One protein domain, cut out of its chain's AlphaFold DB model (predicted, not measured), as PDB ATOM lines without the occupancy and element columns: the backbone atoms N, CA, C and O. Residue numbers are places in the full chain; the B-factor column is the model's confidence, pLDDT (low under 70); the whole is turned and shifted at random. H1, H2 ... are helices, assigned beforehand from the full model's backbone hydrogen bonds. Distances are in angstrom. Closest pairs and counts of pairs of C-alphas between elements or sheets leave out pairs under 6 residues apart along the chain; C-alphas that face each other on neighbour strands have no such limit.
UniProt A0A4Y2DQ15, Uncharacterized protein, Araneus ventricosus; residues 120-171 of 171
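This is residues 120 to 171 of the 171 residues of an uncharacterized protein of Araneus ventricosus (UniProt A0A4Y2DQ15). A helical hairpin of two helices side by side, H1 and H2, has a third helix, H3, reaching away from it on the far side of H2, roughly at a right angle. H3 meets H2 near its first residue, and its later residues, with the tail after them, stick out as an arm from residue 165 to residue 171. The printed part has 52 residues with three named helices, in the order H1, H2, H3, and no named strand; its class is all helix. It is only just loose, close to compact, with a radius of gyration of the C-alphas of 12.3 A, and its flat outline spans 37 by 27 by 15 A.

H1 takes residues 120 to 130 and is 15.1 A long from first to last C-alpha, beginning at C-alpha 120 at (21.108, -4.713, -44.634). H2 takes residues 137 to 148 and is 15.8 A long, with C-alpha 137 at (27.593, -13.567, -56.895). H3 takes residues 158 to 169, is 16.9 A long and ends at C-alpha 169 at (26.342, -34.222, -47.991).

H1 and H2 form a helical hairpin. They touch, the closest C-alphas being those of Ala 120 and Leu 148, 6.6 A apart. They run opposite ways at a shallow tilt of 6 degrees. H2 and H3 only just touch, with 3 pairs of C-alphas within 8 A; the closest, those of Gln 139 and Lys 158, are 5.8 A apart. H2 touches H3 with residues 138 to 142 alone, and H3 touches H2 with residue 158 alone. Their lines are about perpendicular, at 84 degrees. H1 and H3 are apart. In H1, H2 and H3 every O i to N i+4 pair is within hydrogen-bond range.

The two C-alphas farthest apart, those of Ile 122 and Asn 171, are 37.9 A apart. The printed part has no cut and ends at residue 171, the chain's last residue. The links H1 to H2, of 6 residues, and H2 to H3, of 9 residues, are short. Residues 165 to 171, of which 165 to 169 belong to H3, stand free. The mean pLDDT of the printed part is 76.1, and it is under 70 at residues 131 to 135, 150 to 155 and 170 to 171.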
ATOM      1  N   ALA A 120      21.545  -3.410 -44.160       87.31
ATOM      2  CA  ALA A 120      21.108  -4.713 -44.634       87.31
ATOM      3  C   ALA A 120      20.287  -4.620 -45.926       87.31
ATOM      4  O   ALA A 120      20.584  -5.337 -46.884       87.31
ATOM      5  N   TYR A 121      19.316  -3.708 -45.996       84.38
ATOM      6  CA  TYR A 121      18.518  -3.473 -47.201       84.38
ATOM      7  C   TYR A 121      19.373  -3.015 -48.381       84.38
ATOM      8  O   TYR A 121      19.256  -3.583 -49.467       84.38
ATOM      9  N   ILE A 122      20.274  -2.048 -48.172       87.31
ATOM     10  CA  ILE A 122      21.208  -1.579 -49.205       87.31
ATOM     11  C   ILE A 122      22.090  -2.732 -49.676       87.31
ATOM     12  O   ILE A 122      22.325  -2.881 -50.871       87.31
ATOM     13  N   SER A 123      22.559  -3.576 -48.760       85.69
ATOM     14  CA  SER A 123      23.441  -4.686 -49.108       85.69
ATOM     15  C   SER A 123      22.705  -5.792 -49.879       85.69
ATOM     16  O   SER A 123      23.266  -6.340 -50.828       85.69
ATOM     17  N   ILE A 124      21.440  -6.073 -49.545       85.12
ATOM     18  CA  ILE A 124      20.562  -6.972 -50.316       85.12
ATOM     19  C   ILE A 124      20.265  -6.379 -51.695       85.12
ATOM     20  O   ILE A 124      20.385  -7.079 -52.695       85.12
ATOM     21  N   LEU A 125      19.937  -5.090 -51.778       80.31
ATOM     22  CA  LEU A 125      19.684  -4.410 -53.049       80.31
ATOM     23  C   LEU A 125      20.936  -4.419 -53.934       80.31
ATOM     24  O   LEU A 125      20.873  -4.801 -55.098       80.31
ATOM     25  N   ALA A 126      22.096  -4.078 -53.373       82.62
ATOM     26  CA  ALA A 126      23.377  -4.115 -54.066       82.62
ATOM     27  C   ALA A 126      23.758  -5.534 -54.510       82.62
ATOM     28  O   ALA A 126      24.444  -5.690 -55.521       82.62
ATOM     29  N   PHE A 127      23.336  -6.560 -53.767       82.69
ATOM     30  CA  PHE A 127      23.472  -7.954 -54.169       82.69
ATOM     31  C   PHE A 127      22.540  -8.297 -55.336       82.69
ATOM     32  O   PHE A 127      23.014  -8.827 -56.336       82.69
ATOM     33  N   SER A 128      21.255  -7.943 -55.261       76.25
ATOM     34  CA  SER A 128      20.277  -8.155 -56.337       76.25
ATOM     35  C   SER A 128      20.698  -7.468 -57.638       76.25
ATOM     36  O   SER A 128      20.664  -8.085 -58.700       76.25
ATOM     37  N   LEU A 129      21.187  -6.227 -57.551       77.31
ATOM     38  CA  LEU A 129      21.695  -5.464 -58.693       77.31
ATOM     39  C   LEU A 129      22.958  -6.097 -59.292       77.31
ATOM     40  O   LEU A 129      23.062  -6.229 -60.509       77.31
ATOM     41  N   ARG A 130      23.905  -6.547 -58.453       73.88
ATOM     42  CA  ARG A 130      25.111  -7.259 -58.917       73.88
ATOM     43  C   ARG A 130      24.807  -8.644 -59.486       73.88
ATOM     44  O   ARG A 130      25.565  -9.135 -60.327       73.88
ATOM     45  N   HIS A 131      23.734  -9.286 -59.026       68.56
ATOM     46  CA  HIS A 131      23.401 -10.658 -59.390       68.56
ATOM     47  C   HIS A 131      22.475 -10.797 -60.604       68.56
ATOM     48  O   HIS A 131      22.117 -11.916 -60.973       68.56
ATOM     49  N   ASN A 132      22.197  -9.707 -61.317       61.31
ATOM     50  CA  ASN A 132      21.657  -9.752 -62.675       61.31
ATOM     51  C   ASN A 132      22.711 -10.282 -63.680       61.31
ATOM     52  O   ASN A 132      23.000  -9.622 -64.661       61.31
ATOM     53  N   ILE A 133      23.239 -11.508 -63.484       57.91
ATOM     54  CA  ILE A 133      24.096 -12.291 -64.415       57.91
ATOM     55  C   ILE A 133      25.632 -12.187 -64.173       57.91
ATOM     56  O   ILE A 133      26.388 -11.791 -65.057       57.91
ATOM     57  N   THR A 134      26.168 -12.621 -63.014       64.75
ATOM     58  CA  THR A 134      27.644 -12.657 -62.798       64.75
ATOM     59  C   THR A 134      28.198 -13.908 -62.093       64.75
ATOM     60  O   THR A 134      27.589 -14.499 -61.204       64.75
ATOM     61  N   LYS A 135      29.436 -14.304 -62.457       66.62
ATOM     62  CA  LYS A 135      30.196 -15.416 -61.829       66.62
ATOM     63  C   LYS A 135      30.638 -15.122 -60.381       66.62
ATOM     64  O   LYS A 135      31.094 -16.044 -59.696       66.62
ATOM     65  N   THR A 136      30.530 -13.866 -59.941       75.56
ATOM     66  CA  THR A 136      30.995 -13.353 -58.641       75.56
ATOM     67  C   THR A 136      29.929 -13.370 -57.559       75.56
ATOM     68  O   THR A 136      30.278 -13.248 -56.390       75.56
ATOM     69  N   CYS A 137      28.661 -13.619 -57.889       78.62
ATOM     70  CA  CYS A 137      27.593 -13.567 -56.895       78.62
ATOM     71  C   CYS A 137      27.830 -14.425 -55.666       78.62
ATOM     72  O   CYS A 137      27.612 -13.955 -54.562       78.62
ATOM     73  N   MET A 138      28.296 -15.662 -55.825       77.25
ATOM     74  CA  MET A 138      28.542 -16.508 -54.656       77.25
ATOM     75  C   MET A 138      29.554 -15.875 -53.695       77.25
ATOM     76  O   MET A 138      29.485 -16.108 -52.496       77.25
ATOM     77  N   GLN A 139      30.490 -15.081 -54.209       80.62
ATOM     78  CA  GLN A 139      31.457 -14.352 -53.401       80.62
ATOM     79  C   GLN A 139      30.835 -13.099 -52.773       80.62
ATOM     80  O   GLN A 139      31.004 -12.894 -51.574       80.62
ATOM     81  N   ASP A 140      30.065 -12.325 -53.540       81.25
ATOM     82  CA  ASP A 140      29.314 -11.169 -53.030       81.25
ATOM     83  C   ASP A 140      28.291 -11.585 -51.952       81.25
ATOM     84  O   ASP A 140      28.135 -10.900 -50.946       81.25
ATOM     85  N   LEU A 141      27.657 -12.750 -52.106       80.81
ATOM     86  CA  LEU A 141      26.727 -13.352 -51.149       80.81
ATOM     87  C   LEU A 141      27.435 -13.762 -49.855       80.81
ATOM     88  O   LEU A 141      26.940 -13.509 -48.763       80.81
ATOM     89  N   LEU A 142      28.602 -14.404 -49.963       79.44
ATOM     90  CA  LEU A 142      29.389 -14.791 -48.789       79.44
ATOM     91  C   LEU A 142      29.874 -13.561 -48.023       79.44
ATOM     92  O   LEU A 142      29.848 -13.545 -46.794       79.44
ATOM     93  N   GLN A 143      30.277 -12.514 -48.742       82.31
ATOM     94  CA  GLN A 143      30.628 -11.239 -48.135       82.31
ATOM     95  C   GLN A 143      29.418 -10.597 -47.446       82.31
ATOM     96  O   GLN A 143      29.549 -10.139 -46.315       82.31
ATOM     97  N   LEU A 144      28.244 -10.631 -48.082       83.50
ATOM     98  CA  LEU A 144      26.992 -10.162 -47.496       83.50
ATOM     99  C   LEU A 144      26.667 -10.903 -46.192       83.50
ATOM    100  O   LEU A 144      26.383 -10.267 -45.183       83.50
ATOM    101  N   PHE A 145      26.781 -12.231 -46.168       81.50
ATOM    102  CA  PHE A 145      26.548 -13.011 -44.952       81.50
ATOM    103  C   PHE A 145      27.543 -12.709 -43.833       81.50
ATOM    104  O   PHE A 145      27.142 -12.679 -42.675       81.50
ATOM    105  N   ASN A 146      28.809 -12.437 -44.153       80.56
ATOM    106  CA  ASN A 146      29.804 -12.052 -43.147       80.56
ATOM    107  C   ASN A 146      29.538 -10.673 -42.529       80.56
ATOM    108  O   ASN A 146      30.011 -10.403 -41.431       80.56
ATOM    109  N   VAL A 147      28.817  -9.803 -43.239       82.50
ATOM    110  CA  VAL A 147      28.388  -8.497 -42.729       82.50
ATOM    111  C   VAL A 147      27.096  -8.645 -41.928       82.50
ATOM    112  O   VAL A 147      26.996  -8.133 -40.818       82.50
ATOM    113  N   LEU A 148      26.109  -9.366 -42.465       79.56
ATOM    114  CA  LEU A 148      24.782  -9.486 -41.860       79.56
ATOM    115  C   LEU A 148      24.733 -10.418 -40.655       79.56
ATOM    116  O   LEU A 148      23.856 -10.261 -39.818       79.56
ATOM    117  N   LEU A 149      25.609 -11.411 -40.560       76.25
ATOM    118  CA  LEU A 149      25.612 -12.361 -39.452       76.25
ATOM    119  C   LEU A 149      26.797 -12.050 -38.525       76.25
ATOM    120  O   LEU A 149      27.866 -11.690 -39.020       76.25
ATOM    121  N   PRO A 150      26.654 -12.226 -37.193       68.38
ATOM    122  CA  PRO A 150      27.788 -12.155 -36.263       68.38
ATOM    123  C   PRO A 150      28.900 -13.083 -36.756       68.38
ATOM    124  O   PRO A 150      28.531 -14.046 -37.429       68.38
ATOM    125  N   PRO A 151      30.192 -12.863 -36.408       64.25
ATOM    126  CA  PRO A 151      31.351 -13.551 -36.989       64.25
ATOM    127  C   PRO A 151      31.077 -15.041 -37.121       64.25
ATOM    128  O   PRO A 151      31.208 -15.835 -36.188       64.25
ATOM    129  N   SER A 152      30.579 -15.385 -38.298       59.31
ATOM    130  CA  SER A 152      30.007 -16.680 -38.562       59.31
ATOM    131  C   SER A 152      31.159 -17.494 -39.100       59.31
ATOM    132  O   SER A 152      32.023 -16.990 -39.816       59.31
ATOM    133  N   ASN A 153      31.214 -18.778 -38.755       63.53
ATOM    134  CA  ASN A 153      32.242 -19.699 -39.255       63.53
ATOM    135  C   ASN A 153      32.079 -19.996 -40.767       63.53
ATOM    136  O   ASN A 153      32.400 -21.102 -41.234       63.53
ATOM    137  N   LEU A 154      31.505 -19.047 -41.512       68.81
ATOM    138  CA  LEU A 154      31.292 -19.073 -42.939       68.81
ATOM    139  C   LEU A 154      32.616 -18.736 -43.636       68.81
ATOM    140  O   LEU A 154      33.259 -17.732 -43.335       68.81
ATOM    141  N   PRO A 155      33.073 -19.591 -44.560       69.81
ATOM    142  CA  PRO A 155      34.314 -19.337 -45.265       69.81
ATOM    143  C   PRO A 155      34.196 -18.115 -46.179       69.81
ATOM    144  O   PRO A 155      33.286 -18.036 -46.997       69.81
ATOM    145  N   GLY A 156      35.171 -17.206 -46.115       71.38
ATOM    146  CA  GLY A 156      35.203 -15.999 -46.952       71.38
ATOM    147  C   GLY A 156      35.433 -16.244 -48.449       71.38
ATOM    148  O   GLY A 156      35.456 -15.294 -49.224       71.38
ATOM    149  N   THR A 157      35.619 -17.497 -48.883       78.69
ATOM    150  CA  THR A 157      35.822 -17.839 -50.296       78.69
ATOM    151  C   THR A 157      34.860 -18.919 -50.769       78.69
ATOM    152  O   THR A 157      34.577 -19.897 -50.073       78.69
ATOM    153  N   LYS A 158      34.426 -18.771 -52.025       77.19
ATOM    154  CA  LYS A 158      33.547 -19.708 -52.736       77.19
ATOM    155  C   LYS A 158      34.038 -21.159 -52.636       77.19
ATOM    156  O   LYS A 158      33.257 -22.060 -52.359       77.19
ATOM    157  N   HIS A 159      35.339 -21.388 -52.833       81.12
ATOM    158  CA  HIS A 159      35.937 -22.725 -52.810       81.12
ATOM    159  C   HIS A 159      35.789 -23.417 -51.448       81.12
ATOM    160  O   HIS A 159      35.360 -24.568 -51.378       81.12
ATOM    161  N   LEU A 160      36.122 -22.714 -50.361       79.06
ATOM    162  CA  LEU A 160      36.025 -23.276 -49.015       79.06
ATOM    163  C   LEU A 160      34.571 -23.538 -48.620       79.06
ATOM    164  O   LEU A 160      34.287 -24.537 -47.964       79.06
ATOM    165  N   PHE A 161      33.651 -22.678 -49.059       81.06
ATOM    166  CA  PHE A 161      32.222 -22.887 -48.859       81.06
ATOM    167  C   PHE A 161      31.733 -24.175 -49.538       81.06
ATOM    168  O   PHE A 161      31.138 -25.019 -48.870       81.06
ATOM    169  N   TYR A 162      32.060 -24.396 -50.816       80.19
ATOM    170  CA  TYR A 162      31.669 -25.631 -51.511       80.19
ATOM    171  C   TYR A 162      32.335 -26.885 -50.957       80.19
ATOM    172  O   TYR A 162      31.678 -27.914 -50.859       80.19
ATOM    173  N   SER A 163      33.608 -26.814 -50.564       80.56
ATOM    174  CA  SER A 163      34.291 -27.950 -49.938       80.56
ATOM    175  C   SER A 163      33.606 -28.364 -48.632       80.56
ATOM    176  O   SER A 163      33.384 -29.553 -48.405       80.56
ATOM    177  N   LYS A 164      33.205 -27.388 -47.810       80.88
ATOM    178  CA  LYS A 164      32.493 -27.635 -46.553       80.88
ATOM    179  C   LYS A 164      31.073 -28.157 -46.794       80.88
ATOM    180  O   LYS A 164      30.655 -29.086 -46.109       80.88
ATOM    181  N   LEU A 165      30.361 -27.624 -47.788       80.44
ATOM    182  CA  LEU A 165      29.055 -28.148 -48.192       80.44
ATOM    183  C   LEU A 165      29.142 -29.579 -48.726       80.44
ATOM    184  O   LEU A 165      28.356 -30.410 -48.296       80.44
ATOM    185  N   SER A 166      30.106 -29.898 -49.595       78.50
ATOM    186  CA  SER A 166      30.293 -31.270 -50.094       78.50
ATOM    187  C   SER A 166      30.487 -32.242 -48.932       78.50
ATOM    188  O   SER A 166      29.764 -33.223 -48.828       78.50
ATOM    189  N   SER A 167      31.354 -31.897 -47.972       80.25
ATOM    190  CA  SER A 167      31.591 -32.737 -46.791       80.25
ATOM    191  C   SER A 167      30.364 -32.946 -45.889       80.25
ATOM    192  O   SER A 167      30.329 -33.908 -45.128       80.25
ATOM    193  N   LEU A 168      29.365 -32.057 -45.954       77.62
ATOM    194  CA  LEU A 168      28.103 -32.202 -45.221       77.62
ATOM    195  C   LEU A 168      27.150 -33.199 -45.889       77.62
ATOM    196  O   LEU A 168      26.369 -33.827 -45.185       77.62
ATOM    197  N   PHE A 169      27.210 -33.330 -47.216       75.88
ATOM    198  CA  PHE A 169      26.342 -34.222 -47.991       75.88
ATOM    199  C   PHE A 169      26.972 -35.593 -48.286       75.88
ATOM    200  O   PHE A 169      26.266 -36.485 -48.741       75.88
ATOM    201  N   ASP A 170      28.270 -35.767 -48.017       67.62
ATOM    202  CA  ASP A 170      29.004 -37.031 -48.188       67.62
ATOM    203  C   ASP A 170      28.957 -37.959 -46.937       67.62
ATOM    204  O   ASP A 170      29.740 -38.908 -46.852       67.62
ATOM    205  N   ASN A 171      28.058 -37.706 -45.968       53.00
ATOM    206  CA  ASN A 171      27.730 -38.618 -44.847       53.00
ATOM    207  C   ASN A 171      26.354 -39.259 -45.038       53.00
ATOM    208  O   ASN A 171      26.192 -40.419 -44.593       53.00
TER     209      ASN A 171